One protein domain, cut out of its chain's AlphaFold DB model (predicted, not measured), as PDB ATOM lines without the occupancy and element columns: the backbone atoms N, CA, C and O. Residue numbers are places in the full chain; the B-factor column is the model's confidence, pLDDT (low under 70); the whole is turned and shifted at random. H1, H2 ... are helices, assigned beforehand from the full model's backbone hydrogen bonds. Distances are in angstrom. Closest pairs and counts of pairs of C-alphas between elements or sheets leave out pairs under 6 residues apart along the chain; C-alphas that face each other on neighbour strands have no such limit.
ATOM      1  N   PRO A 199     192.943 222.774 212.250       84.19
ATOM      2  CA  PRO A 199     192.983 222.885 210.791       84.19
ATOM      3  C   PRO A 199     192.838 221.528 210.080       84.19
ATOM      4  O   PRO A 199     192.462 221.488 208.908       84.19
ATOM      5  N   GLU A 200     193.095 220.408 210.768       83.62
ATOM      6  CA  GLU A 200     192.849 219.065 210.237       83.62
ATOM      7  C   GLU A 200     191.371 218.830 209.913       83.62
ATOM      8  O   GLU A 200     191.067 218.191 208.908       83.62
ATOM      9  N   GLU A 201     190.448 219.380 210.711       87.06
ATOM     10  CA  GLU A 201     189.008 219.234 210.479       87.06
ATOM     11  C   GLU A 201     188.580 219.909 209.168       87.06
ATOM     12  O   GLU A 201     187.714 219.389 208.462       87.06
ATOM     13  N   ALA A 202     189.237 221.011 208.784       88.06
ATOM     14  CA  ALA A 202     189.024 221.651 207.486       88.06
ATOM     15  C   ALA A 202     189.385 220.711 206.337       88.06
ATOM     16  O   ALA A 202     188.624 220.568 205.378       88.06
ATOM     17  N   ILE A 203     190.551 220.074 206.441       85.50
ATOM     18  CA  ILE A 203     191.076 219.191 205.404       85.50
ATOM     19  C   ILE A 203     190.196 217.940 205.282       85.50
ATOM     20  O   ILE A 203     189.810 217.572 204.172       85.50
ATOM     21  N   LEU A 204     189.823 217.334 206.413       87.12
ATOM     22  CA  LEU A 204     188.928 216.176 206.454       87.12
ATOM     23  C   LEU A 204     187.556 216.496 205.854       87.12
ATOM     24  O   LEU A 204     187.046 215.712 205.060       87.12
ATOM     25  N   ALA A 205     186.981 217.660 206.168       89.25
ATOM     26  CA  ALA A 205     185.703 218.083 205.603       89.25
ATOM     27  C   ALA A 205     185.763 218.229 204.072       89.25
ATOM     28  O   ALA A 205     184.882 217.739 203.365       89.25
ATOM     29  N   HIS A 206     186.821 218.850 203.542       88.75
ATOM     30  CA  HIS A 206     187.002 218.979 202.094       88.75
ATOM     31  C   HIS A 206     187.157 217.612 201.418       88.75
ATOM     32  O   HIS A 206     186.503 217.339 200.412       88.75
ATOM     33  N   PHE A 207     187.968 216.725 201.998       87.81
ATOM     34  CA  PHE A 207     188.172 215.379 201.470       87.81
ATOM     35  C   PHE A 207     186.889 214.534 201.518       87.81
ATOM     36  O   PHE A 207     186.534 213.880 200.538       87.81
ATOM     37  N   GLN A 208     186.135 214.605 202.617       88.38
ATOM     38  CA  GLN A 208     184.859 213.908 202.760       88.38
ATOM     39  C   GLN A 208     183.810 214.412 201.758       88.38
ATOM     40  O   GLN A 208     183.054 213.608 201.217       88.38
ATOM     41  N   SER A 209     183.766 215.721 201.485       89.38
ATOM     42  CA  SER A 209     182.899 216.291 200.443       89.38
ATOM     43  C   SER A 209     183.229 215.694 199.071       89.38
ATOM     44  O   SER A 209     182.324 215.209 198.395       89.38
ATOM     45  N   ILE A 210     184.516 215.634 198.701       90.69
ATOM     46  CA  ILE A 210     184.979 215.028 197.440       90.69
ATOM     47  C   ILE A 210     184.495 213.578 197.318       90.69
ATOM     48  O   ILE A 210     183.859 213.230 196.325       90.69
ATOM     49  N   LEU A 211     184.748 212.749 198.335       89.62
ATOM     50  CA  LEU A 211     184.364 211.335 198.314       89.62
ATOM     51  C   LEU A 211     182.850 211.142 198.208       89.62
ATOM     52  O   LEU A 211     182.388 210.337 197.405       89.62
ATOM     53  N   ARG A 212     182.066 211.909 198.971       89.00
ATOM     54  CA  ARG A 212     180.602 211.811 198.925       89.00
ATOM     55  C   ARG A 212     180.034 212.251 197.584       89.00
ATOM     56  O   ARG A 212     179.102 211.630 197.089       89.00
ATOM     57  N   ILE A 213     180.593 213.298 196.974       89.69
ATOM     58  CA  ILE A 213     180.204 213.714 195.620       89.69
ATOM     59  C   ILE A 213     180.458 212.573 194.629       89.69
ATOM     60  O   ILE A 213     179.587 212.261 193.821       89.69
ATOM     61  N   GLU A 214     181.617 211.918 194.706       90.88
ATOM     62  CA  GLU A 214     181.945 210.768 193.855       90.88
ATOM     63  C   GLU A 214     181.004 209.573 194.079       90.88
ATOM     64  O   GLU A 214     180.619 208.906 193.117       90.88
ATOM     65  N   GLU A 215     180.590 209.320 195.322       89.62
ATOM     66  CA  GLU A 215     179.581 208.308 195.657       89.62
ATOM     67  C   GLU A 215     178.219 208.631 195.029       89.62
ATOM     68  O   GLU A 215     177.660 207.777 194.339       89.62
ATOM     69  N   PHE A 216     177.729 209.868 195.163       88.00
ATOM     70  CA  PHE A 216     176.475 210.303 194.533       88.00
ATOM     71  C   PHE A 216     176.527 210.195 193.006       88.00
ATOM     72  O   PHE A 216     175.578 209.730 192.371       88.00
ATOM     73  N   VAL A 217     177.649 210.588 192.394       89.62
ATOM     74  CA  VAL A 217     177.870 210.426 190.951       89.62
ATOM     75  C   VAL A 217     177.801 208.950 190.562       89.62
ATOM     76  O   VAL A 217     177.122 208.596 189.599       89.62
ATOM     77  N   PHE A 218     178.457 208.073 191.323       87.94
ATOM     78  CA  PHE A 218     178.435 206.637 191.067       87.94
ATOM     79  C   PHE A 218     177.029 206.041 191.159       87.94
ATOM     80  O   PHE A 218     176.638 205.246 190.303       87.94
ATOM     81  N   GLU A 219     176.255 206.426 192.171       85.19
ATOM     82  CA  GLU A 219     174.858 206.010 192.303       85.19
ATOM     83  C   GLU A 219     174.035 206.455 191.094       85.19
ATOM     84  O   GLU A 219     173.314 205.645 190.505       85.19
ATOM     85  N   LYS A 220     174.223 207.700 190.643       84.38
ATOM     86  CA  LYS A 220     173.547 208.226 189.458       84.38
ATOM     87  C   LYS A 220     173.907 207.442 188.193       84.38
ATOM     88  O   LYS A 220     172.999 207.014 187.482       84.38
ATOM     89  N   ILE A 221     175.189 207.149 187.961       83.62
ATOM     90  CA  ILE A 221     175.635 206.280 186.853       83.62
ATOM     91  C   ILE A 221     174.973 204.900 186.956       83.62
ATOM     92  O   ILE A 221     174.419 204.398 185.982       83.62
ATOM     93  N   ARG A 222     174.976 204.288 188.147       81.06
ATOM     94  CA  ARG A 222     174.409 202.951 188.376       81.06
ATOM     95  C   ARG A 222     172.900 202.895 188.129       81.06
ATOM     96  O   ARG A 222     172.397 201.862 187.687       81.06
ATOM     97  N   THR A 223     172.171 203.963 188.450       75.56
ATOM     98  CA  THR A 223     170.731 204.052 188.161       75.56
ATOM     99  C   THR A 223     170.450 204.252 186.671       75.56
ATOM    100  O   THR A 223     169.542 203.608 186.152       75.56
ATOM    101  N   ALA A 224     171.267 205.048 185.973       67.44
ATOM    102  CA  ALA A 224     171.153 205.277 184.532       67.44
ATOM    103  C   ALA A 224     171.538 204.042 183.691       67.44
ATOM    104  O   ALA A 224     170.899 203.761 182.679       67.44
ATOM    105  N   ALA A 225     172.528 203.260 184.135       58.47
ATOM    106  CA  ALA A 225     173.063 202.091 183.429       58.47
ATOM    107  C   ALA A 225     172.183 200.826 183.498       58.47
ATOM    108  O   ALA A 225     172.604 199.756 183.072       58.47
ATOM    109  N   LYS A 226     170.960 200.886 184.042       51.38
ATOM    110  CA  LYS A 226     170.010 199.768 183.931       51.38
ATOM    111  C   LYS A 226     169.144 199.978 182.687       51.38
ATOM    112  O   LYS A 226     168.096 200.615 182.808       51.38
ATOM    113  N   PRO A 227     169.492 199.425 181.506       50.97
ATOM    114  CA  PRO A 227     168.546 199.420 180.407       50.97
ATOM    115  C   PRO A 227     167.319 198.622 180.854       50.97
ATOM    116  O   PRO A 227     167.425 197.473 181.303       50.97
ATOM    117  N   GLU A 253     181.365 201.047 180.857       62.28
ATOM    118  CA  GLU A 253     181.095 200.028 181.881       62.28
ATOM    119  C   GLU A 253     182.318 199.206 182.317       62.28
ATOM    120  O   GLU A 253     182.351 198.748 183.464       62.28
ATOM    121  N   ASP A 254     183.325 199.071 181.452       69.38
ATOM    122  CA  ASP A 254     184.502 198.231 181.676       69.38
ATOM    123  C   ASP A 254     185.640 198.934 182.427       69.38
ATOM    124  O   ASP A 254     186.557 198.274 182.914       69.38
ATOM    125  N   LEU A 255     185.595 200.261 182.564       82.12
ATOM    126  CA  LEU A 255     186.626 201.017 183.274       82.12
ATOM    127  C   LEU A 255     186.532 200.840 184.804       82.12
ATOM    128  O   LEU A 255     185.441 200.623 185.355       82.12
ATOM    129  N   PRO A 256     187.654 201.019 185.535       85.75
ATOM    130  CA  PRO A 256     187.634 201.089 186.993       85.75
ATOM    131  C   PRO A 256     186.589 202.088 187.500       85.75
ATOM    132  O   PRO A 256     186.315 203.108 186.858       85.75
ATOM    133  N   LYS A 257     185.986 201.794 188.660       87.81
ATOM    134  CA  LYS A 257     184.889 202.583 189.250       87.81
ATOM    135  C   LYS A 257     185.217 204.079 189.278       87.81
ATOM    136  O   LYS A 257     184.396 204.894 188.870       87.81
ATOM    137  N   GLU A 258     186.413 204.422 189.731       88.38
ATOM    138  CA  GLU A 258     186.885 205.793 189.905       88.38
ATOM    139  C   GLU A 258     186.993 206.522 188.565       88.38
ATOM    140  O   GLU A 258     186.539 207.655 188.445       88.38
ATOM    141  N   ILE A 259     187.513 205.857 187.530       89.00
ATOM    142  CA  ILE A 259     187.649 206.452 186.196       89.00
ATOM    143  C   ILE A 259     186.278 206.722 185.577       89.00
ATOM    144  O   ILE A 259     186.081 207.781 184.990       89.00
ATOM    145  N   ARG A 260     185.306 205.819 185.758       87.75
ATOM    146  CA  ARG A 260     183.921 206.042 185.304       87.75
ATOM    147  C   ARG A 260     183.304 207.271 185.957       87.75
ATOM    148  O   ARG A 260     182.713 208.108 185.279       87.75
ATOM    149  N   ILE A 261     183.486 207.399 187.270       90.19
ATOM    150  CA  ILE A 261     183.043 208.574 188.021       90.19
ATOM    151  C   ILE A 261     183.713 209.824 187.450       90.19
ATOM    152  O   ILE A 261     183.020 210.770 187.086       90.19
ATOM    153  N   TRP A 262     185.036 209.834 187.300       91.25
ATOM    154  CA  TRP A 262     185.749 211.024 186.842       91.25
ATOM    155  C   TRP A 262     185.446 211.401 185.388       91.25
ATOM    156  O   TRP A 262     185.309 212.591 185.111       91.25
ATOM    157  N   ASN A 263     185.258 210.428 184.491       89.00
ATOM    158  CA  ASN A 263     184.777 210.657 183.123       89.00
ATOM    159  C   ASN A 263     183.406 211.339 183.133       89.00
ATOM    160  O   ASN A 263     183.208 212.351 182.464       89.00
ATOM    161  N   SER A 264     182.480 210.840 183.955       88.25
ATOM    162  CA  SER A 264     181.148 211.432 184.064       88.25
ATOM    163  C   SER A 264     181.195 212.860 184.638       88.25
ATOM    164  O   SER A 264     180.520 213.755 184.131       88.25
ATOM    165  N   ILE A 265     182.055 213.119 185.634       89.62
ATOM    166  CA  ILE A 265     182.266 214.462 186.187       89.62
ATOM    167  C   ILE A 265     182.882 215.374 185.124       89.62
ATOM    168  O   ILE A 265     182.443 216.511 184.990       89.62
ATOM    169  N   ALA A 266     183.855 214.903 184.341       87.44
ATOM    170  CA  ALA A 266     184.441 215.677 183.248       87.44
ATOM    171  C   ALA A 266     183.390 216.030 182.176       87.44
ATOM    172  O   ALA A 266     183.330 217.176 181.734       87.44
ATOM    173  N   GLY A 267     182.502 215.088 181.844       84.00
ATOM    174  CA  GLY A 267     181.362 215.303 180.946       84.00
ATOM    175  C   GLY A 267     180.285 216.251 181.494       84.00
ATOM    176  O   GLY A 267     179.501 216.794 180.721       84.00
ATOM    177  N   SER A 268     180.260 216.516 182.806       85.44
ATOM    178  CA  SER A 268     179.254 217.396 183.425       85.44
ATOM    179  C   SER A 268     179.411 218.888 183.093       85.44
ATOM    180  O   SER A 268     178.552 219.693 183.454       85.44
ATOM    181  N   GLU A 269     180.497 219.288 182.422       81.06
ATOM    182  CA  GLU A 269     180.689 220.682 181.997       81.06
ATOM    183  C   GLU A 269     179.707 221.082 180.887       81.06
ATOM    184  O   GLU A 269     179.170 222.187 180.917       81.06
ATOM    185  N   SER A 270     179.432 220.179 179.939       79.31
ATOM    186  CA  SER A 270     178.441 220.415 178.884       79.31
ATOM    187  C   SER A 270     177.014 220.218 179.395       79.31
ATOM    188  O   SER A 270     176.137 221.014 179.070       79.31
ATOM    189  N   ASN A 271     176.795 219.206 180.241       82.88
ATOM    190  CA  ASN A 271     175.497 218.881 180.828       82.88
ATOM    191  C   ASN A 271     175.609 218.763 182.359       82.88
ATOM    192  O   ASN A 271     176.004 217.705 182.860       82.88
ATOM    193  N   PRO A 272     175.260 219.815 183.126       83.94
ATOM    194  CA  PRO A 272     175.413 219.808 184.577       83.94
ATOM    195  C   PRO A 272     174.575 218.706 185.224       83.94
ATOM    196  O   PRO A 272     173.394 218.537 184.918       83.94
ATOM    197  N   MET A 273     175.162 217.984 186.178       84.31
ATOM    198  CA  MET A 273     174.435 216.952 186.914       84.31
ATOM    199  C   MET A 273     173.675 217.576 188.079       84.31
ATOM    200  O   MET A 273     174.278 218.174 188.962       84.31
ATOM    201  N   ILE A 274     172.357 217.403 188.100       84.81
ATOM    202  CA  ILE A 274     171.503 217.793 189.227       84.81
ATOM    203  C   ILE A 274     171.162 216.539 190.036       84.81
ATOM    204  O   ILE A 274     170.761 215.535 189.443       84.81
ATOM    205  N   PHE A 275     171.371 216.565 191.352       84.06
ATOM    206  CA  PHE A 275     171.110 215.411 192.228       84.06
ATOM    207  C   PHE A 275     169.768 215.494 192.964       84.06
ATOM    208  O   PHE A 275     169.215 214.458 193.312       84.06
ATOM    209  N   SER A 276     169.219 216.697 193.149       81.00
ATOM    210  CA  SER A 276     167.871 216.918 193.676       81.00
ATOM    211  C   SER A 276     167.126 217.909 192.786       81.00
ATOM    212  O   SER A 276     167.591 219.034 192.594       81.00
ATOM    213  N   GLU A 277     165.979 217.495 192.244       79.56
ATOM    214  CA  GLU A 277     165.110 218.366 191.434       79.56
ATOM    215  C   GLU A 277     164.501 219.498 192.269       79.56
ATOM    216  O   GLU A 277     164.350 220.610 191.770       79.56
ATOM    217  N   ASP A 278     164.244 219.241 193.555       77.56
ATOM    218  CA  ASP A 278     163.702 220.224 194.498       77.56
ATOM    219  C   ASP A 278     164.714 221.331 194.842       77.56
ATOM    220  O   ASP A 278     164.334 222.447 195.192       77.56
ATOM    221  N   TYR A 279     166.015 221.034 194.733       78.19
ATOM    222  CA  TYR A 279     167.103 221.951 195.083       78.19
ATOM    223  C   TYR A 279     168.213 221.954 194.018       78.19
ATOM    224  O   TYR A 279     169.351 221.538 194.284       78.19
ATOM    225  N   PRO A 280     167.932 222.447 192.798       79.31
ATOM    226  CA  PRO A 280     168.869 222.348 191.686       79.31
ATOM    227  C   PRO A 280     170.097 223.242 191.880       79.31
ATOM    228  O   PRO A 280     171.193 222.872 191.476       79.31
ATOM    229  N   GLU A 281     169.955 224.400 192.528       77.50
ATOM    230  CA  GLU A 281     171.068 225.342 192.704       77.50
ATOM    231  C   GLU A 281     172.115 224.852 193.705       77.50
ATOM    232  O   GLU A 281     173.311 225.027 193.471       77.50
ATOM    233  N   THR A 282     171.688 224.206 194.792       76.62
ATOM    234  CA  THR A 282     172.592 223.713 195.839       76.62
ATOM    235  C   THR A 282     173.158 222.337 195.525       76.62
ATOM    236  O   THR A 282     174.237 222.019 196.010       76.62
ATOM    237  N   THR A 283     172.510 221.549 194.659       83.19
ATOM    238  CA  THR A 283     172.923 220.173 194.318       83.19
ATOM    239  C   THR A 283     173.441 220.012 192.886       83.19
ATOM    240  O   THR A 283     173.592 218.898 192.394       83.19
ATOM    241  N   ARG A 284     173.730 221.110 192.180       86.12
ATOM    242  CA  ARG A 284     174.315 221.067 190.832       86.12
ATOM    243  C   ARG A 284     175.793 220.703 190.883       86.12
ATOM    244  O   ARG A 284     176.530 221.352 191.608       86.12
ATOM    245  N   LEU A 285     176.267 219.803 190.028       87.81
ATOM    246  CA  LEU A 285     177.685 219.491 189.826       87.81
ATOM    247  C   LEU A 285     178.141 219.870 188.407       87.81
ATOM    248  O   LEU A 285     177.449 219.583 187.431       87.81
ATOM    249  N   THR A 286     179.302 220.519 188.311       88.12
ATOM    250  CA  THR A 286     180.024 220.846 187.076       88.12
ATOM    251  C   THR A 286     181.515 220.560 187.254       88.12
ATOM    252  O   THR A 286     182.058 220.686 188.361       88.12
ATOM    253  N   ALA A 287     182.199 220.210 186.163       87.62
ATOM    254  CA  ALA A 287     183.602 219.803 186.189       87.62
ATOM    255  C   ALA A 287     184.509 220.915 186.732       87.62
ATOM    256  O   ALA A 287     185.322 220.681 187.628       87.62
ATOM    257  N   ASN A 288     184.342 222.148 186.248       87.25
ATOM    258  CA  ASN A 288     185.150 223.295 186.671       87.25
ATOM    259  C   ASN A 288     185.087 223.552 188.175       87.25
ATOM    260  O   ASN A 288     186.063 223.913 188.833       87.25
ATOM    261  N   LYS A 289     183.906 223.359 188.732       85.38
ATOM    262  CA  LYS A 289     183.599 223.698 190.107       85.38
ATOM    263  C   LYS A 289     184.101 222.545 191.011       85.38
ATOM    264  O   LYS A 289     184.619 222.807 192.093       85.38
ATOM    265  N   TYR A 290     184.105 221.295 190.520       89.62
ATOM    266  CA  TYR A 290     184.772 220.150 191.161       89.62
ATOM    267  C   TYR A 290     186.299 220.330 191.197       89.62
ATOM    268  O   TYR A 290     186.924 220.166 192.246       89.62
ATOM    269  N   LYS A 291     186.902 220.782 190.085       88.44
ATOM    270  CA  LYS A 291     188.333 221.134 190.019       88.44
ATOM    271  C   LYS A 291     188.714 222.185 191.067       88.44
ATOM    272  O   LYS A 291     189.758 222.053 191.701       88.44
ATOM    273  N   ARG A 292     187.863 223.193 191.307       87.00
ATOM    274  CA  ARG A 292     188.091 224.197 192.365       87.00
ATOM    275  C   ARG A 292     188.154 223.577 193.762       87.00
ATOM    276  O   ARG A 292     189.041 223.949 194.521       87.00
ATOM    277  N   ILE A 293     187.287 222.614 194.095       87.50
ATOM    278  CA  ILE A 293     187.366 221.911 195.391       87.50
ATOM    279  C   ILE A 293     188.711 221.189 195.522       87.50
ATOM    280  O   ILE A 293     189.369 221.310 196.556       87.50
ATOM    281  N   LEU A 294     189.146 220.472 194.481       88.44
ATOM    282  CA  LEU A 294     190.434 219.769 194.498       88.44
ATOM    283  C   LEU A 294     191.599 220.736 194.757       88.44
ATOM    284  O   LEU A 294     192.442 220.467 195.611       88.44
ATOM    285  N   LEU A 295     191.618 221.880 194.066       85.31
ATOM    286  CA  LEU A 295     192.651 222.904 194.237       85.31
ATOM    287  C   LEU A 295     192.618 223.531 195.637       85.31
ATOM    288  O   LEU A 295     193.656 223.583 196.291       85.31
ATOM    289  N   ASN A 296     191.440 223.904 196.141       84.38
ATOM    290  CA  ASN A 296     191.287 224.447 197.495       84.38
ATOM    291  C   ASN A 296     191.769 223.450 198.563       84.38
ATOM    292  O   ASN A 296     192.416 223.831 199.537       84.38
ATOM    293  N   THR A 297     191.503 222.156 198.362       86.00
ATOM    294  CA  THR A 297     191.966 221.092 199.268       86.00
ATOM    295  C   THR A 297     193.493 220.967 199.246       86.00
ATOM    296  O   THR A 297     194.124 220.817 200.291       86.00
ATOM    297  N   LEU A 298     194.115 221.088 198.066       81.12
ATOM    298  CA  LEU A 298     195.575 221.117 197.932       81.12
ATOM    299  C   LEU A 298     196.207 222.365 198.566       81.12
ATOM    300  O   LEU A 298     197.295 222.274 199.137       81.12
ATOM    301  N   GLU A 299     195.557 223.524 198.482       81.25
ATOM    302  CA  GLU A 299     196.024 224.748 199.142       81.25
ATOM    303  C   GLU A 299     196.016 224.606 200.663       81.25
ATOM    304  O   GLU A 299     197.002 224.950 201.316       81.25
ATOM    305  N   LEU A 300     194.959 224.016 201.230       78.56
ATOM    306  CA  LEU A 300     194.892 223.717 202.662       78.56
ATOM    307  C   LEU A 300     196.033 222.797 203.114       78.56
ATOM    308  O   LEU A 300     196.622 223.018 204.172       78.56
ATOM    309  N   LEU A 301     196.406 221.818 202.287       74.88
ATOM    310  CA  LEU A 301     197.548 220.943 202.562       74.88
ATOM    311  C   LEU A 301     198.892 221.674 202.536       74.88
ATOM    312  O   LEU A 301     199.818 221.275 203.239       74.88
ATOM    313  N   ARG A 302     199.012 222.736 201.737       69.12
ATOM    314  CA  ARG A 302     200.231 223.550 201.647       69.12
ATOM    315  C   ARG A 302     200.385 224.517 202.814       69.12
ATOM    316  O   ARG A 302     201.513 224.742 203.242       69.12
ATOM    317  N   MET A 303     199.281 225.059 203.332       63.75
ATOM    318  CA  MET A 303     199.298 226.025 204.439       63.75
ATOM    319  C   MET A 303     199.902 225.446 205.729       63.75
ATOM    320  O   MET A 303     200.477 226.185 206.523       63.75
ATOM    321  N   LYS A 304     199.856 224.123 205.923       56.59
ATOM    322  CA  LYS A 304     200.504 223.442 207.052       56.59
ATOM    323  C   LYS A 304     201.919 222.995 206.668       56.59
ATOM    324  O   LYS A 304     202.183 221.813 206.451       56.59
ATOM    325  N   GLY A 305     202.830 223.961 206.546       42.62
ATOM    326  CA  GLY A 305     204.243 223.714 206.259       42.62
ATOM    327  C   GLY A 305     204.832 222.606 207.144       42.62
ATOM    328  O   GLY A 305     204.908 222.740 208.363       42.62
ATOM    329  N   GLY A 306     205.231 221.494 206.519       42.34
ATOM    330  CA  GLY A 306     206.081 220.453 207.111       42.34
ATOM    331  C   GLY A 306     205.388 219.232 207.726       42.34
ATOM    332  O   GLY A 306     206.014 218.181 207.792       42.34
ATOM    333  N   ALA A 307     204.109 219.301 208.101       39.78
ATOM    334  CA  ALA A 307     203.393 218.160 208.679       39.78
ATOM    335  C   ALA A 307     202.028 217.995 208.004       39.78
ATOM    336  O   ALA A 307     201.030 218.571 208.440       39.78
ATOM    337  N   SER A 308     201.982 217.212 206.922       46.31
ATOM    338  CA  SER A 308     200.714 216.792 206.323       46.31
ATOM    339  C   SER A 308     199.933 215.991 207.364       46.31
ATOM    340  O   SER A 308     200.347 214.897 207.743       46.31
ATOM    341  N   SER A 309     198.819 216.533 207.851       49.09
ATOM    342  CA  SER A 309     197.915 215.818 208.759       49.09
ATOM    343  C   SER A 309     197.065 214.761 208.058       49.09
ATOM    344  O   SER A 309     196.401 213.988 208.738       49.09
ATOM    345  N   LEU A 310     197.068 214.731 206.720       55.00
ATOM    346  CA  LEU A 310     196.483 213.633 205.959       55.00
ATOM    347  C   LEU A 310     197.435 212.448 205.903       55.00
ATOM    348  O   LEU A 310     198.661 212.598 205.835       55.00
ATOM    349  N   SER A 311     196.839 211.263 205.849       66.81
ATOM    350  CA  SER A 311     197.561 210.050 205.511       66.81
ATOM    351  C   SER A 311     198.231 210.190 204.126       66.81
ATOM    352  O   SER A 311     197.739 210.907 203.242       66.81
ATOM    353  N   PRO A 312     199.368 209.505 203.900       73.12
ATOM    354  CA  PRO A 312     199.977 209.374 202.576       73.12
ATOM    355  C   PRO A 312     198.982 208.998 201.479       73.12
ATOM    356  O   PRO A 312     199.065 209.514 200.368       73.12
ATOM    357  N   GLU A 313     198.031 208.128 201.811       79.12
ATOM    358  CA  GLU A 313     197.039 207.598 200.884       79.12
ATOM    359  C   GLU A 313     196.062 208.675 200.424       79.12
ATOM    360  O   GLU A 313     195.882 208.847 199.223       79.12
ATOM    361  N   GLU A 314     195.495 209.460 201.341       79.31
ATOM    362  CA  GLU A 314     194.584 210.563 201.000       79.31
ATOM    363  C   GLU A 314     195.289 211.623 200.146       79.31
ATOM    364  O   GLU A 314     194.730 212.117 199.166       79.31
ATOM    365  N   SER A 315     196.553 211.917 200.465       80.38
ATOM    366  CA  SER A 315     197.370 212.852 199.688       80.38
ATOM    367  C   SER A 315     197.601 212.337 198.265       80.38
ATOM    368  O   SER A 315     197.362 213.060 197.299       80.38
ATOM    369  N   VAL A 316     198.007 211.073 198.114       84.75
ATOM    370  CA  VAL A 316     198.165 210.431 196.800       84.75
ATOM    371  C   VAL A 316     196.839 210.435 196.036       84.75
ATOM    372  O   VAL A 316     196.813 210.802 194.866       84.75
ATOM    373  N   SER A 317     195.740 210.107 196.711       87.75
ATOM    374  CA  SER A 317     194.382 210.075 196.163       87.75
ATOM    375  C   SER A 317     193.929 211.450 195.636       87.75
ATOM    376  O   SER A 317     193.280 211.551 194.594       87.75
ATOM    377  N   LEU A 318     194.288 212.546 196.307       88.38
ATOM    378  CA  LEU A 318     194.006 213.898 195.815       88.38
ATOM    379  C   LEU A 318     194.839 214.246 194.579       88.38
ATOM    380  O   LEU A 318     194.302 214.762 193.597       88.38
ATOM    381  N   TYR A 319     196.138 213.938 194.596       88.25
ATOM    382  CA  TYR A 319     197.004 214.197 193.447       88.25
ATOM    383  C   TYR A 319     196.610 213.362 192.224       88.25
ATOM    384  O   TYR A 319     196.658 213.886 191.115       88.25
ATOM    385  N   THR A 320     196.160 212.114 192.387       90.75
ATOM    386  CA  THR A 320     195.675 211.302 191.255       90.75
ATOM    387  C   THR A 320     194.442 211.919 190.598       90.75
ATOM    388  O   THR A 320     194.398 212.005 189.372       90.75
ATOM    389  N   ARG A 321     193.488 212.446 191.380       92.75
ATOM    390  CA  ARG A 321     192.346 213.209 190.839       92.75
ATOM    391  C   ARG A 321     192.815 214.440 190.071       92.75
ATOM    392  O   ARG A 321     192.381 214.676 188.950       92.75
ATOM    393  N   VAL A 322     193.736 215.211 190.641       91.12
ATOM    394  CA  VAL A 322     194.267 216.430 190.005       91.12
ATOM    395  C   VAL A 322     194.969 216.113 188.683       91.12
ATOM    396  O   VAL A 322     194.782 216.836 187.706       91.12
ATOM    397  N   LEU A 323     195.726 215.014 188.622       91.50
ATOM    398  CA  LEU A 323     196.343 214.539 187.384       91.50
ATOM    399  C   LEU A 323     195.303 214.140 186.343       91.50
ATOM    400  O   LEU A 323     195.444 214.498 185.176       91.50
ATOM    401  N   PHE A 324     194.241 213.449 186.750       91.44
ATOM    402  CA  PHE A 324     193.166 213.079 185.839       91.44
ATOM    403  C   PHE A 324     192.473 214.316 185.239       91.44
ATOM    404  O   PHE A 324     192.372 214.445 184.024       91.44
ATOM    405  N   PHE A 325     192.079 215.277 186.080       90.81
ATOM    406  CA  PHE A 325     191.336 216.474 185.661       90.81
ATOM    407  C   PHE A 325     192.184 217.571 184.999       90.81
ATOM    408  O   PHE A 325     191.642 218.610 184.599       90.81
ATOM    409  N   SER A 326     193.498 217.371 184.896       89.31
ATOM    410  CA  SER A 326     194.396 218.307 184.214       89.31
ATOM    411  C   SER A 326     194.303 218.240 182.687       89.31
ATOM    412  O   SER A 326     194.587 219.240 182.038       89.31
ATOM    413  N   CYS A 327     193.840 217.117 182.132       85.25
ATOM    414  CA  CYS A 327     193.613 216.955 180.698       85.25
ATOM    415  C   CYS A 327     192.133 217.167 180.351       85.25
ATOM    416  O   CYS A 327     191.250 216.775 181.117       85.25
ATOM    417  N   SER A 328     191.854 217.737 179.177       78.44
ATOM    418  CA  SER A 328     190.496 217.765 178.613       78.44
ATOM    419  C   SER A 328     190.130 216.443 177.931       78.44
ATOM    420  O   SER A 328     189.001 215.970 178.060       78.44
ATOM    421  N   LYS A 329     191.098 215.828 177.242       80.00
ATOM    422  CA  LYS A 329     190.975 214.529 176.575       80.00
ATOM    423  C   LYS A 329     192.199 213.665 176.841       80.00
ATOM    424  O   LYS A 329     193.325 214.156 176.957       80.00
ATOM    425  N   ARG A 330     191.961 212.360 176.939       83.75
ATOM    426  CA  ARG A 330     192.988 211.353 177.182       83.75
ATOM    427  C   ARG A 330     192.682 210.106 176.373       83.75
ATOM    428  O   ARG A 330     191.573 209.587 176.442       83.75
ATOM    429  N   ASN A 331     193.695 209.607 175.675       83.44
ATOM    430  CA  ASN A 331     193.600 208.349 174.950       83.44
ATOM    431  C   ASN A 331     193.884 207.210 175.928       83.44
ATOM    432  O   ASN A 331     195.029 206.965 176.309       83.44
ATOM    433  N   ILE A 332     192.812 206.578 176.404       83.44
ATOM    434  CA  ILE A 332     192.881 205.448 177.328       83.44
ATOM    435  C   ILE A 332     192.986 204.166 176.486       83.44
ATOM    436  O   ILE A 332     192.082 203.909 175.692       83.44
ATOM    437  N   PRO A 333     194.065 203.372 176.617       83.12
ATOM    438  CA  PRO A 333     194.219 202.138 175.851       83.12
ATOM    439  C   PRO A 333     193.192 201.086 176.284       83.12
ATOM    440  O   PRO A 333     192.729 201.095 177.425       83.12
ATOM    441  N   THR A 334     192.881 200.132 175.406       76.25
ATOM    442  CA  THR A 334     191.894 199.072 175.685       76.25
ATOM    443  C   THR A 334     192.294 198.182 176.872       76.25
ATOM    444  O   THR A 334     191.455 197.744 177.658       76.25
ATOM    445  N   GLU A 335     193.596 197.999 177.093       81.69
ATOM    446  CA  GLU A 335     194.156 197.252 178.229       81.69
ATOM    447  C   GLU A 335     193.949 197.939 179.592       81.69
ATOM    448  O   GLU A 335     194.074 197.294 180.639       81.69
ATOM    449  N   ALA A 336     193.592 199.231 179.605       80.31
ATOM    450  CA  ALA A 336     193.430 200.017 180.828       80.31
ATOM    451  C   ALA A 336     192.327 199.491 181.756       80.31
ATOM    452  O   ALA A 336     192.314 199.823 182.939       80.31
ATOM    453  N   LYS A 337     191.437 198.623 181.258       78.25
ATOM    454  CA  LYS A 337     190.460 197.878 182.066       78.25
ATOM    455  C   LYS A 337     191.090 197.179 183.276       78.25
ATOM    456  O   LYS A 337     190.471 197.097 184.335       78.25
ATOM    457  N   TYR A 338     192.320 196.686 183.131       80.69
ATOM    458  CA  TYR A 338     193.032 195.956 184.186       80.69
ATOM    459  C   TYR A 338     193.953 196.845 185.025       80.69
ATOM    460  O   TYR A 338     194.615 196.363 185.945       80.69
ATOM    461  N   TRP A 339     194.041 198.132 184.698       83.88
ATOM    462  CA  TRP A 339     194.959 199.051 185.349       83.88
ATOM    463  C   TRP A 339     194.306 199.701 186.567       83.88
ATOM    464  O   TRP A 339     193.096 199.914 186.631       83.88
ATOM    465  N   GLY A 340     195.134 200.067 187.546       86.19
ATOM    466  CA  GLY A 340     194.680 200.885 188.665       86.19
ATOM    467  C   GLY A 340     194.354 202.321 188.221       86.19
ATOM    468  O   GLY A 340     194.977 202.835 187.286       86.19
ATOM    469  N   PRO A 341     193.453 203.027 188.929       85.94
ATOM    470  CA  PRO A 341     193.067 204.397 188.584       85.94
ATOM    471  C   PRO A 341     194.249 205.374 188.615       85.94
ATOM    472  O   PRO A 341     194.272 206.335 187.855       85.94
ATOM    473  N   SER A 342     195.265 205.115 189.443       86.81
ATOM    474  CA  SER A 342     196.501 205.903 189.479       86.81
ATOM    475  C   SER A 342     197.322 205.779 188.194       86.81
ATOM    476  O   SER A 342     197.783 206.798 187.691       86.81
ATOM    477  N   ALA A 343     197.461 204.573 187.635       87.38
ATOM    478  CA  ALA A 343     198.186 204.346 186.383       87.38
ATOM    479  C   ALA A 343     197.478 205.030 185.202       87.38
ATOM    480  O   ALA A 343     198.112 205.692 184.380       87.38
ATOM    481  N   ILE A 344     196.146 204.952 185.174       88.00
ATOM    482  CA  ILE A 344     195.330 205.649 184.177       88.00
ATOM    483  C   ILE A 344     195.454 207.162 184.360       88.00
ATOM    484  O   ILE A 344     195.632 207.869 183.371       88.00
ATOM    485  N   ALA A 345     195.428 207.664 185.602       88.50
ATOM    486  CA  ALA A 345     195.592 209.080 185.934       88.50
ATOM    487  C   ALA A 345     196.970 209.648 185.533       88.50
ATOM    488  O   ALA A 345     197.059 210.843 185.245       88.50
ATOM    489  N   THR A 346     198.006 208.815 185.445       88.94
ATOM    490  CA  THR A 346     199.361 209.208 185.019       88.94
ATOM    491  C   THR A 346     199.610 209.150 183.512       88.94
ATOM    492  O   THR A 346     200.690 209.534 183.071       88.94
ATOM    493  N   LEU A 347     198.646 208.690 182.709       89.69
ATOM    494  CA  LEU A 347     198.769 208.760 181.252       89.69
ATOM    495  C   LEU A 347     198.831 210.225 180.781       89.69
ATOM    496  O   LEU A 347     198.097 211.061 181.319       89.69
ATOM    497  N   PRO A 348     199.677 210.549 179.787       87.88
ATOM    498  CA  PRO A 348     199.764 211.902 179.250       87.88
ATOM    499  C   PRO A 348     198.443 212.331 178.597       87.88
ATOM    500  O   PRO A 348     197.623 211.499 178.196       87.88
TER     501      PRO A 348
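Overview. This is residues 199 to 227 and 253 to 348 of the 480 residues of an uncharacterized protein of Leptospira wolffii serovar Khorat str. Khorat-H2 (UniProt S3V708). The long helix H1 and the helical hairpin of H3 and H4 make a triangle of three helices, with H2 crossing H1 near one end; short H6 packs on H4, with H5 beyond it. The 125 printed residues have six named helices, H1 to H6, and no named strand: all helix, compact, radius of gyration of the C-alphas 15.3 A, flat, spans 49 by 41 by 21 A.

Arrangement. H1, residues 199 to 224, touches H3, residues 287 to 303, with residues 202 to 210 alone, at a shallow tilt of 23 degrees, opposite ways; closest are the C-alphas of His 206 and Thr 297, 6.1 A. H1 touches the hub H2, residues 257 to 267, with residues 214 to 221 alone, about perpendicular at 86 degrees; closest are C-alphas 218 and 261, 5.9 A. H4, residues 312 to 325, touches H6, residues 341 to 345, with residues 320 to 324 alone; closest are C-alphas 324 and 345, 4.7 A. H5, residues 334 to 338, touches no helix. Every O i to N i+4 pair is within hydrogen-bond range in H1, H2, H3, H4 and H6; H5 has 0 of 1, and 1 of 2 O i to N i+3.

Along the chain. H1 runs 38.4 A from C-alpha 199 at (192.983, 222.885, 210.791); H3 24.9 A; H6 ends at C-alpha 345 (195.592, 209.080, 185.934).

Size, cuts and confidence. Residues 228 to 252 are not printed, a gap of 12.6 A between C-alphas 227 and 253. The link H2 to H3 is long. Residues 224 to 227, 253 to 254 and 302 to 311 are under pLDDT 70.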